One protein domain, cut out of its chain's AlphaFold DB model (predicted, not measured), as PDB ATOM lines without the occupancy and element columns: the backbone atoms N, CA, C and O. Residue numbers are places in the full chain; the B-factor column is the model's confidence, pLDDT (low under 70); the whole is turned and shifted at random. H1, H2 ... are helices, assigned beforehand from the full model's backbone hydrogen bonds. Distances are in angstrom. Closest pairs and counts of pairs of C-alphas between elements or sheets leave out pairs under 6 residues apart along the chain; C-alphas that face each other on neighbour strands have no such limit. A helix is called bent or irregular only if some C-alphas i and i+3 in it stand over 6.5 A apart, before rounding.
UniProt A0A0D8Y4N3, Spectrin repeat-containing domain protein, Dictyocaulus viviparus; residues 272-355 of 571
ATOM      1  N   LYS A 272      40.444 -28.967  56.220       55.03
ATOM      2  CA  LYS A 272      41.273 -30.161  56.012       55.03
ATOM      3  C   LYS A 272      40.508 -31.245  55.233       55.03
ATOM      4  O   LYS A 272      39.280 -31.269  55.294       55.03
ATOM      5  N   PRO A 273      41.215 -32.167  54.547       56.22
ATOM      6  CA  PRO A 273      40.588 -33.347  53.955       56.22
ATOM      7  C   PRO A 273      39.936 -34.243  55.019       56.22
ATOM      8  O   PRO A 273      40.242 -34.136  56.209       56.22
ATOM      9  N   ILE A 274      39.054 -35.126  54.542       53.84
ATOM     10  CA  ILE A 274      38.108 -35.958  55.300       53.84
ATOM     11  C   ILE A 274      38.656 -36.461  56.641       53.84
ATOM     12  O   ILE A 274      39.692 -37.124  56.725       53.84
ATOM     13  N   ALA A 275      37.890 -36.189  57.694       55.59
ATOM     14  CA  ALA A 275      38.142 -36.683  59.033       55.59
ATOM     15  C   ALA A 275      38.166 -38.224  59.099       55.59
ATOM     16  O   ALA A 275      37.139 -38.885  58.990       55.59
ATOM     17  N   SER A 276      39.335 -38.799  59.395       55.66
ATOM     18  CA  SER A 276      39.513 -40.243  59.633       55.66
ATOM     19  C   SER A 276      38.975 -40.733  60.987       55.66
ATOM     20  O   SER A 276      39.093 -41.912  61.317       55.66
ATOM     21  N   THR A 277      38.406 -39.836  61.797       60.97
ATOM     22  CA  THR A 277      37.845 -40.132  63.119       60.97
ATOM     23  C   THR A 277      36.498 -39.443  63.282       60.97
ATOM     24  O   THR A 277      36.299 -38.329  62.793       60.97
ATOM     25  N   ALA A 278      35.584 -40.082  64.018       54.97
ATOM     26  CA  ALA A 278      34.259 -39.525  64.276       54.97
ATOM     27  C   ALA A 278      34.338 -38.126  64.912       54.97
ATOM     28  O   ALA A 278      33.603 -37.235  64.513       54.97
ATOM     29  N   GLU A 279      35.262 -37.897  65.847       63.12
ATOM     30  CA  GLU A 279      35.376 -36.625  66.567       63.12
ATOM     31  C   GLU A 279      35.819 -35.457  65.666       63.12
ATOM     32  O   GLU A 279      35.268 -34.361  65.762       63.12
ATOM     33  N   ALA A 280      36.719 -35.701  64.707       65.25
ATOM     34  CA  ALA A 280      37.071 -34.702  63.698       65.25
ATOM     35  C   ALA A 280      35.930 -34.458  62.685       65.25
ATOM     36  O   ALA A 280      35.754 -33.327  62.236       65.25
ATOM     37  N   ALA A 281      35.106 -35.469  62.373       61.09
ATOM     38  CA  ALA A 281      33.942 -35.299  61.496       61.09
ATOM     39  C   ALA A 281      32.860 -34.408  62.139       61.09
ATOM     40  O   ALA A 281      32.181 -33.650  61.448       61.09
ATOM     41  N   LEU A 282      32.735 -34.441  63.471       62.69
ATOM     42  CA  LEU A 282      31.830 -33.564  64.223       62.69
ATOM     43  C   LEU A 282      32.292 -32.112  64.227       62.69
ATOM     44  O   LEU A 282      31.484 -31.227  63.966       62.69
ATOM     45  N   GLN A 283      33.586 -31.877  64.461       67.50
ATOM     46  CA  GLN A 283      34.165 -30.536  64.335       67.50
ATOM     47  C   GLN A 283      33.937 -29.983  62.921       67.50
ATOM     48  O   GLN A 283      33.604 -28.812  62.762       67.50
ATOM     49  N   GLN A 284      34.029 -30.838  61.897       67.94
ATOM     50  CA  GLN A 284      33.756 -30.458  60.514       67.94
ATOM     51  C   GLN A 284      32.277 -30.079  60.283       67.94
ATOM     52  O   GLN A 284      32.021 -29.026  59.697       67.94
ATOM     53  N   ILE A 285      31.309 -30.851  60.807       68.56
ATOM     54  CA  ILE A 285      29.877 -30.474  60.809       68.56
ATOM     55  C   ILE A 285      29.679 -29.109  61.479       68.56
ATOM     56  O   ILE A 285      29.081 -28.216  60.886       68.56
ATOM     57  N   GLU A 286      30.207 -28.932  62.692       70.00
ATOM     58  CA  GLU A 286      30.041 -27.707  63.483       70.00
ATOM     59  C   GLU A 286      30.604 -26.480  62.748       70.00
ATOM     60  O   GLU A 286      29.935 -25.447  62.660       70.00
ATOM     61  N   THR A 287      31.788 -26.602  62.130       72.38
ATOM     62  CA  THR A 287      32.354 -25.526  61.299       72.38
ATOM     63  C   THR A 287      31.490 -25.197  60.080       72.38
ATOM     64  O   THR A 287      31.322 -24.018  59.771       72.38
ATOM     65  N   HIS A 288      30.890 -26.201  59.434       71.75
ATOM     66  CA  HIS A 288      30.025 -26.012  58.269       71.75
ATOM     67  C   HIS A 288      28.714 -25.307  58.636       71.75
ATOM     68  O   HIS A 288      28.359 -24.305  58.021       71.75
ATOM     69  N   THR A 289      28.017 -25.772  59.679       71.62
ATOM     70  CA  THR A 289      26.769 -25.152  60.160       71.62
ATOM     71  C   THR A 289      27.003 -23.717  60.635       71.62
ATOM     72  O   THR A 289      26.234 -22.820  60.293       71.62
ATOM     73  N   ARG A 290      28.108 -23.459  61.354       79.88
ATOM     74  CA  ARG A 290      28.516 -22.099  61.745       79.88
ATOM     75  C   ARG A 290      28.695 -21.183  60.535       79.88
ATOM     76  O   ARG A 290      28.375 -20.000  60.605       79.88
ATOM     77  N   LEU A 291      29.242 -21.706  59.443       78.94
ATOM     78  CA  LEU A 291      29.550 -20.925  58.252       78.94
ATOM     79  C   LEU A 291      28.319 -20.705  57.361       78.94
ATOM     80  O   LEU A 291      28.144 -19.602  56.856       78.94
ATOM     81  N   GLN A 292      27.401 -21.671  57.280       77.94
ATOM     82  CA  GLN A 292      26.069 -21.446  56.705       77.94
ATOM     83  C   GLN A 292      25.319 -20.317  57.436       77.94
ATOM     84  O   GLN A 292      24.755 -19.447  56.778       77.94
ATOM     85  N   ALA A 293      25.388 -20.265  58.774       80.06
ATOM     86  CA  ALA A 293      24.829 -19.153  59.548       80.06
ATOM     87  C   ALA A 293      25.510 -17.809  59.214       80.06
ATOM     88  O   ALA A 293      24.823 -16.850  58.881       80.06
ATOM     89  N   LYS A 294      26.854 -17.749  59.181       85.06
ATOM     90  CA  LYS A 294      27.586 -16.535  58.755       85.06
ATOM     91  C   LYS A 294      27.173 -16.044  57.359       85.06
ATOM     92  O   LYS A 294      27.101 -14.839  57.150       85.06
ATOM     93  N   ILE A 295      26.970 -16.955  56.403       85.06
ATOM     94  CA  ILE A 295      26.563 -16.622  55.029       85.06
ATOM     95  C   ILE A 295      25.134 -16.070  55.029       85.06
ATOM     96  O   ILE A 295      24.893 -15.016  54.447       85.06
ATOM     97  N   HIS A 296      24.209 -16.725  55.735       81.88
ATOM     98  CA  HIS A 296      22.839 -16.242  55.901       81.88
ATOM     99  C   HIS A 296      22.802 -14.825  56.502       81.88
ATOM    100  O   HIS A 296      22.190 -13.931  55.925       81.88
ATOM    101  N   ASP A 297      23.528 -14.586  57.596       85.25
ATOM    102  CA  ASP A 297      23.570 -13.284  58.274       85.25
ATOM    103  C   ASP A 297      24.213 -12.177  57.413       85.25
ATOM    104  O   ASP A 297      23.941 -10.990  57.601       85.25
ATOM    105  N   PHE A 298      25.061 -12.543  56.443       88.75
ATOM    106  CA  PHE A 298      25.700 -11.596  55.525       88.75
ATOM    107  C   PHE A 298      24.876 -11.307  54.256       88.75
ATOM    108  O   PHE A 298      25.148 -10.323  53.561       88.75
ATOM    109  N   GLN A 299      23.845 -12.112  53.968       84.94
ATOM    110  CA  GLN A 299      23.005 -12.005  52.769       84.94
ATOM    111  C   GLN A 299      22.419 -10.597  52.584       84.94
ATOM    112  O   GLN A 299      22.450 -10.067  51.475       84.94
ATOM    113  N   ASP A 300      21.959  -9.947  53.656       85.75
ATOM    114  CA  ASP A 300      21.397  -8.590  53.585       85.75
ATOM    115  C   ASP A 300      22.440  -7.526  53.216       85.75
ATOM    116  O   ASP A 300      22.140  -6.580  52.486       85.75
ATOM    117  N   THR A 301      23.695  -7.707  53.640       87.31
ATOM    118  CA  THR A 301      24.796  -6.799  53.269       87.31
ATOM    119  C   THR A 301      25.152  -6.924  51.784       87.31
ATOM    120  O   THR A 301      25.529  -5.931  51.160       87.31
ATOM    121  N   ILE A 302      24.985  -8.114  51.198       88.19
ATOM    122  CA  ILE A 302      25.116  -8.342  49.751       88.19
ATOM    123  C   ILE A 302      23.887  -7.825  48.995       88.19
ATOM    124  O   ILE A 302      24.043  -7.189  47.956       88.19
ATOM    125  N   ASN A 303      22.673  -8.020  49.519       85.12
ATOM    126  CA  ASN A 303      21.444  -7.484  48.923       85.12
ATOM    127  C   ASN A 303      21.501  -5.950  48.803       85.12
ATOM    128  O   ASN A 303      21.131  -5.399  47.763       85.12
ATOM    129  N   ASP A 304      22.039  -5.265  49.819       85.50
ATOM    130  CA  ASP A 304      22.256  -3.814  49.815       85.50
ATOM    131  C   ASP A 304      23.160  -3.338  48.647       85.50
ATOM    132  O   ASP A 304      23.017  -2.187  48.223       85.50
ATOM    133  N   LEU A 305      24.019  -4.185  48.052       86.44
ATOM    134  CA  LEU A 305      24.821  -3.825  46.864       86.44
ATOM    135  C   LEU A 305      23.970  -3.498  45.633       86.44
ATOM    136  O   LEU A 305      24.349  -2.636  44.845       86.44
ATOM    137  N   SER A 306      22.801  -4.130  45.485       81.44
ATOM    138  CA  SER A 306      21.880  -3.877  44.359       81.44
ATOM    139  C   SER A 306      21.381  -2.428  44.286       81.44
ATOM    140  O   SER A 306      20.887  -1.985  43.253       81.44
ATOM    141  N   SER A 307      21.518  -1.692  45.391       79.75
ATOM    142  CA  SER A 307      21.083  -0.307  45.548       79.75
ATOM    143  C   SER A 307      22.222   0.714  45.418       79.75
ATOM    144  O   SER A 307      22.045   1.884  45.756       79.75
ATOM    145  N   PHE A 308      23.411   0.290  44.976       84.31
ATOM    146  CA  PHE A 308      24.547   1.183  44.752       84.31
ATOM    147  C   PHE A 308      24.335   2.017  43.484       84.31
ATOM    148  O   PHE A 308      23.746   1.563  42.507       84.31
ATOM    149  N   VAL A 309      24.806   3.261  43.530       77.50
ATOM    150  CA  VAL A 309      24.614   4.271  42.481       77.50
ATOM    151  C   VAL A 309      25.982   4.633  41.929       77.50
ATOM    152  O   VAL A 309      26.852   5.046  42.697       77.50
ATOM    153  N   ALA A 310      26.172   4.481  40.621       73.19
ATOM    154  CA  ALA A 310      27.375   4.949  39.947       73.19
ATOM    155  C   ALA A 310      27.301   6.474  39.777       73.19
ATOM    156  O   ALA A 310      26.329   6.988  39.231       73.19
ATOM    157  N   VAL A 311      28.317   7.187  40.265       69.19
ATOM    158  CA  VAL A 311      28.408   8.646  40.137       69.19
ATOM    159  C   VAL A 311      29.009   9.001  38.779       69.19
ATOM    160  O   VAL A 311      30.194   8.750  38.533       69.19
ATOM    161  N   VAL A 312      28.178   9.603  37.930       65.38
ATOM    162  CA  VAL A 312      28.550  10.112  36.610       65.38
ATOM    163  C   VAL A 312      28.831  11.614  36.720       65.38
ATOM    164  O   VAL A 312      27.993  12.358  37.223       65.38
ATOM    165  N   ASP A 313      30.003  12.048  36.260       66.12
ATOM    166  CA  ASP A 313      30.305  13.444  35.909       66.12
ATOM    167  C   ASP A 313      30.676  13.533  34.412       66.12
ATOM    168  O   ASP A 313      30.832  12.503  33.753       66.12
ATOM    169  N   ASP A 314      30.806  14.747  33.867       60.72
ATOM    170  CA  ASP A 314      31.112  14.990  32.441       60.72
ATOM    171  C   ASP A 314      32.591  14.747  32.062       60.72
ATOM    172  O   ASP A 314      33.020  15.047  30.946       60.72
ATOM    173  N   ALA A 315      33.418  14.237  32.980       63.78
ATOM    174  CA  ALA A 315      34.819  13.954  32.689       63.78
ATOM    175  C   ALA A 315      34.968  12.614  31.951       63.78
ATOM    176  O   ALA A 315      34.313  11.639  32.293       63.78
ATOM    177  N   GLU A 316      35.936  12.493  31.037       59.06
ATOM    178  CA  GLU A 316      36.271  11.204  30.392       59.06
ATOM    179  C   GLU A 316      36.607  10.096  31.421       59.06
ATOM    180  O   GLU A 316      36.362   8.917  31.185       59.06
ATOM    181  N   SER A 317      37.082  10.475  32.618       63.94
ATOM    182  CA  SER A 317      37.309   9.558  33.750       63.94
ATOM    183  C   SER A 317      36.031   8.947  34.355       63.94
ATOM    184  O   SER A 317      36.113   8.040  35.182       63.94
ATOM    185  N   SER A 318      34.851   9.443  33.987       67.31
ATOM    186  CA  SER A 318      33.553   8.994  34.491       67.31
ATOM    187  C   SER A 318      33.262   7.552  34.083       67.31
ATOM    188  O   SER A 318      33.044   6.704  34.950       67.31
ATOM    189  N   ASP A 319      33.405   7.241  32.792       76.94
ATOM    190  CA  ASP A 319      33.252   5.885  32.255       76.94
ATOM    191  C   ASP A 319      34.246   4.900  32.893       76.94
ATOM    192  O   ASP A 319      33.882   3.764  33.209       76.94
ATOM    193  N   GLU A 320      35.480   5.335  33.179       79.12
ATOM    194  CA  GLU A 320      36.472   4.511  33.884       79.12
ATOM    195  C   GLU A 320      36.038   4.182  35.324       79.12
ATOM    196  O   GLU A 320      36.158   3.036  35.767       79.12
ATOM    197  N   ARG A 321      35.494   5.159  36.065       76.44
ATOM    198  CA  ARG A 321      35.001   4.953  37.441       76.44
ATOM    199  C   ARG A 321      33.743   4.084  37.480       76.44
ATOM    200  O   ARG A 321      33.619   3.254  38.382       76.44
ATOM    201  N   ILE A 322      32.832   4.257  36.518       81.31
ATOM    202  CA  ILE A 322      31.637   3.413  36.359       81.31
ATOM    203  C   ILE A 322      32.076   1.973  36.076       81.31
ATOM    204  O   ILE A 322      31.690   1.066  36.813       81.31
ATOM    205  N   GLY A 323      32.958   1.770  35.091       83.62
ATOM    206  CA  GLY A 323      33.492   0.456  34.737       83.62
ATOM    207  C   GLY A 323      34.223  -0.230  35.895       83.62
ATOM    208  O   GLY A 323      34.039  -1.428  36.113       83.62
ATOM    209  N   LEU A 324      34.990   0.516  36.699       85.69
ATOM    210  CA  LEU A 324      35.648  -0.012  37.899       85.69
ATOM    211  C   LEU A 324      34.640  -0.460  38.972       85.69
ATOM    212  O   LEU A 324      34.821  -1.517  39.582       85.69
ATOM    213  N   LEU A 325      33.574   0.315  39.209       85.94
ATOM    214  CA  LEU A 325      32.510  -0.060  40.145       85.94
ATOM    215  C   LEU A 325      31.751  -1.301  39.654       85.94
ATOM    216  O   LEU A 325      31.552  -2.236  40.432       85.94
ATOM    217  N   GLU A 326      31.376  -1.342  38.374       87.75
ATOM    218  CA  GLU A 326      30.707  -2.488  37.750       87.75
ATOM    219  C   GLU A 326      31.582  -3.752  37.814       87.75
ATOM    220  O   GLU A 326      31.107  -4.804  38.247       87.75
ATOM    221  N   GLN A 327      32.878  -3.651  37.492       89.81
ATOM    222  CA  GLN A 327      33.838  -4.753  37.611       89.81
ATOM    223  C   GLN A 327      33.953  -5.263  39.055       89.81
ATOM    224  O   GLN A 327      33.978  -6.475  39.290       89.81
ATOM    225  N   ARG A 328      34.013  -4.356  40.036       90.81
ATOM    226  CA  ARG A 328      34.146  -4.705  41.457       90.81
ATOM    227  C   ARG A 328      32.887  -5.386  41.994       90.81
ATOM    228  O   ARG A 328      32.991  -6.410  42.668       90.81
ATOM    229  N   LEU A 329      31.706  -4.874  41.640       90.94
ATOM    230  CA  LEU A 329      30.416  -5.506  41.942       90.94
ATOM    231  C   LEU A 329      30.293  -6.887  41.285       90.94
ATOM    232  O   LEU A 329      29.845  -7.832  41.935       90.94
ATOM    233  N   HIS A 330      30.741  -7.031  40.033       89.00
ATOM    234  CA  HIS A 330      30.756  -8.310  39.322       89.00
ATOM    235  C   HIS A 330      31.635  -9.344  40.039       89.00
ATOM    236  O   HIS A 330      31.146 -10.416  40.390       89.00
ATOM    237  N   LEU A 331      32.891  -8.995  40.342       92.44
ATOM    238  CA  LEU A 331      33.837  -9.877  41.031       92.44
ATOM    239  C   LEU A 331      33.332 -10.295  42.423       92.44
ATOM    240  O   LEU A 331      33.432 -11.464  42.796       92.44
ATOM    241  N   ILE A 332      32.756  -9.362  43.187       93.00
ATOM    242  CA  ILE A 332      32.106  -9.661  44.472       93.00
ATOM    243  C   ILE A 332      30.941 -10.643  44.277       93.00
ATOM    244  O   ILE A 332      30.829 -11.606  45.034       93.00
ATOM    245  N   GLY A 333      30.114 -10.450  43.244       89.25
ATOM    246  CA  GLY A 333      29.006 -11.345  42.907       89.25
ATOM    247  C   GLY A 333      29.446 -12.756  42.497       89.25
ATOM    248  O   GLY A 333      28.805 -13.732  42.885       89.25
ATOM    249  N   GLU A 334      30.548 -12.894  41.755       91.06
ATOM    250  CA  GLU A 334      31.122 -14.201  41.404       91.06
ATOM    251  C   GLU A 334      31.687 -14.937  42.623       91.06
ATOM    252  O   GLU A 334      31.394 -16.118  42.828       91.06
ATOM    253  N   ARG A 335      32.448 -14.232  43.469       92.00
ATOM    254  CA  ARG A 335      33.006 -14.778  44.715       92.00
ATOM    255  C   ARG A 335      31.906 -15.210  45.679       92.00
ATOM    256  O   ARG A 335      31.936 -16.332  46.183       92.00
ATOM    257  N   TRP A 336      30.891 -14.361  45.861       91.00
ATOM    258  CA  TRP A 336      29.696 -14.679  46.639       91.00
ATOM    259  C   TRP A 336      29.000 -15.942  46.122       91.00
ATOM    260  O   TRP A 336      28.730 -16.851  46.903       91.00
ATOM    261  N   ARG A 337      28.782 -16.051  44.803       86.44
ATOM    262  CA  ARG A 337      28.193 -17.251  44.192       86.44
ATOM    263  C   ARG A 337      29.011 -18.505  44.507       86.44
ATOM    264  O   ARG A 337      28.426 -19.492  44.936       86.44
ATOM    265  N   SER A 338      30.341 -18.456  44.379       85.75
ATOM    266  CA  SER A 338      31.206 -19.606  44.694       85.75
ATOM    267  C   SER A 338      31.155 -20.009  46.174       85.75
ATOM    268  O   SER A 338      31.228 -21.197  46.486       85.75
ATOM    269  N   ILE A 339      31.014 -19.046  47.092       85.81
ATOM    270  CA  ILE A 339      30.839 -19.309  48.530       85.81
ATOM    271  C   ILE A 339      29.473 -19.947  48.809       85.81
ATOM    272  O   ILE A 339      29.408 -20.924  49.553       85.81
ATOM    273  N   CYS A 340      28.400 -19.446  48.192       83.75
ATOM    274  CA  CYS A 340      27.057 -20.007  48.335       83.75
ATOM    275  C   CYS A 340      26.957 -21.419  47.752       83.75
ATOM    276  O   CYS A 340      26.487 -22.314  48.444       83.75
ATOM    277  N   GLU A 341      27.461 -21.647  46.534       78.69
ATOM    278  CA  GLU A 341      27.559 -22.986  45.937       78.69
ATOM    279  C   GLU A 341      28.305 -23.937  46.880       78.69
ATOM    280  O   GLU A 341      27.797 -25.001  47.222       78.69
ATOM    281  N   TRP A 342      29.476 -23.528  47.378       75.06
ATOM    282  CA  TRP A 342      30.270 -24.317  48.318       75.06
ATOM    283  C   TRP A 342      29.547 -24.629  49.641       75.06
ATOM    284  O   TRP A 342      29.726 -25.722  50.171       75.06
ATOM    285  N   ALA A 343      28.718 -23.717  50.153       71.50
ATOM    286  CA  ALA A 343      27.921 -23.926  51.364       71.50
ATOM    287  C   ALA A 343      26.608 -24.704  51.128       71.50
ATOM    288  O   ALA A 343      26.036 -25.236  52.085       71.50
ATOM    289  N   GLU A 344      26.122 -24.775  49.882       66.25
ATOM    290  CA  GLU A 344      25.038 -25.670  49.455       66.25
ATOM    291  C   GLU A 344      25.551 -27.091  49.149       66.25
ATOM    292  O   GLU A 344      24.808 -28.059  49.337       66.25
ATOM    293  N   TYR A 345      26.817 -27.261  48.737       58.41
ATOM    294  CA  TYR A 345      27.427 -28.586  48.609       58.41
ATOM    295  C   TYR A 345      27.461 -29.286  49.976       58.41
ATOM    296  O   TYR A 345      28.101 -28.793  50.908       58.41
ATOM    297  N   PRO A 346      26.842 -30.474  50.129       51.81
ATOM    298  CA  PRO A 346      26.972 -31.243  51.355       51.81
ATOM    299  C   PRO A 346      28.444 -31.601  51.512       51.81
ATOM    300  O   PRO A 346      28.938 -32.396  50.717       51.81
ATOM    301  N   CYS A 347      29.109 -31.013  52.516       53.78
ATOM    302  CA  CYS A 347      30.520 -31.239  52.834       53.78
ATOM    303  C   CYS A 347      30.911 -32.688  52.515       53.78
ATOM    304  O   CYS A 347      30.405 -33.611  53.166       53.78
ATOM    305  N   GLU A 348      31.731 -32.878  51.470       44.78
ATOM    306  CA  GLU A 348      31.899 -34.180  50.799       44.78
ATOM    307  C   GLU A 348      32.297 -35.272  51.796       44.78
ATOM    308  O   GLU A 348      31.820 -36.398  51.719       44.78
ATOM    309  N   SER A 349      33.039 -34.883  52.833       44.88
ATOM    310  CA  SER A 349      33.442 -35.697  53.980       44.88
ATOM    311  C   SER A 349      32.300 -36.418  54.711       44.88
ATOM    312  O   SER A 349      32.544 -37.472  55.285       44.88
ATOM    313  N   LEU A 350      31.061 -35.912  54.693       47.59
ATOM    314  CA  LEU A 350      29.890 -36.569  55.305       47.59
ATOM    315  C   LEU A 350      29.137 -37.478  54.333       47.59
ATOM    316  O   LEU A 350      28.573 -38.489  54.748       47.59
ATOM    317  N   GLN A 351      29.144 -37.129  53.044       53.06
ATOM    318  CA  GLN A 351      28.709 -38.043  51.992       53.06
ATOM    319  C   GLN A 351      29.660 -39.244  51.919       53.06
ATOM    320  O   GLN A 351      29.204 -40.380  51.883       53.06
ATOM    321  N   GLU A 352      30.967 -39.026  52.038       51.22
ATOM    322  CA  GLU A 352      31.979 -40.079  52.071       51.22
ATOM    323  C   GLU A 352      31.913 -40.927  53.354       51.22
ATOM    324  O   GLU A 352      31.943 -42.153  53.256       51.22
ATOM    325  N   LEU A 353      31.698 -40.318  54.533       46.81
ATOM    326  CA  LEU A 353      31.524 -41.037  55.810       46.81
ATOM    327  C   LEU A 353      30.352 -42.038  55.784       46.81
ATOM    328  O   LEU A 353      30.469 -43.138  56.319       46.81
ATOM    329  N   LEU A 354      29.232 -41.671  55.153       52.38
ATOM    330  CA  LEU A 354      28.068 -42.551  54.959       52.38
ATOM    331  C   LEU A 354      28.129 -43.336  53.629       52.38
ATOM    332  O   LEU A 354      27.252 -44.144  53.324       52.38
ATOM    333  N   GLY A 355      29.152 -43.099  52.800       59.22
ATOM    334  CA  GLY A 355      29.271 -43.636  51.443       59.22
ATOM    335  C   GLY A 355      28.111 -43.265  50.503       59.22
ATOM    336  O   GLY A 355      27.855 -44.008  49.541       59.22
TER     337      GLY A 355
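What this domain is: This is residues 272 to 355 of the 571 residues of the protein "Spectrin repeat-containing domain protein" of Dictyocaulus viviparus (UniProt A0A0D8Y4N3). Two long helices, bent H1 and H2, run opposite ways as a thin, loosely joined rod; small H3 is near H1a, away from the H1-H2 link. The printed part has 84 residues with three named helices, H1, H2, H3, and no named strand: all helix. It is extended, radius of gyration of the C-alphas 19.4 A, spanning 63 by 21 by 16 A.

How they stand to each other: H1, residues 278 to 307, is one helix by its hydrogen bonds but bent, C-alphas 297 and 300 being 7.0 A apart; its arms are H1a, to 297, and H1b, from 300. H1a's residues 288 to 295 alone touch residues 340 to 343 of H2, residues 317 to 344; the closest C-alphas, Gln 292 and Ala 343, are 6.2 A apart. Their tilt of 37 degrees is only just steep, opposite ways. H1b is close to H2 but not clearly touching, C-alphas of Leu 305 and Leu 329 at 7.6 A. Every O i to N i+4 pair is within hydrogen-bond range in H1a, H2 and H3, residues 348 to 353; H1b has 1 of 4, and 4 of 5 O i to N i+3 pairs.

Where its parts are: H1a, 29.0 A long, begins at C-alpha 278 (34.259, -39.525, 64.276). H2, 40.5 A, ends at C-alpha 344 (25.038, -25.670, 49.455).

The domain as a whole: The printed part has no cut and no long link. Residues 272 to 285, 311 to 318 and 344 to 355 have pLDDT under 70.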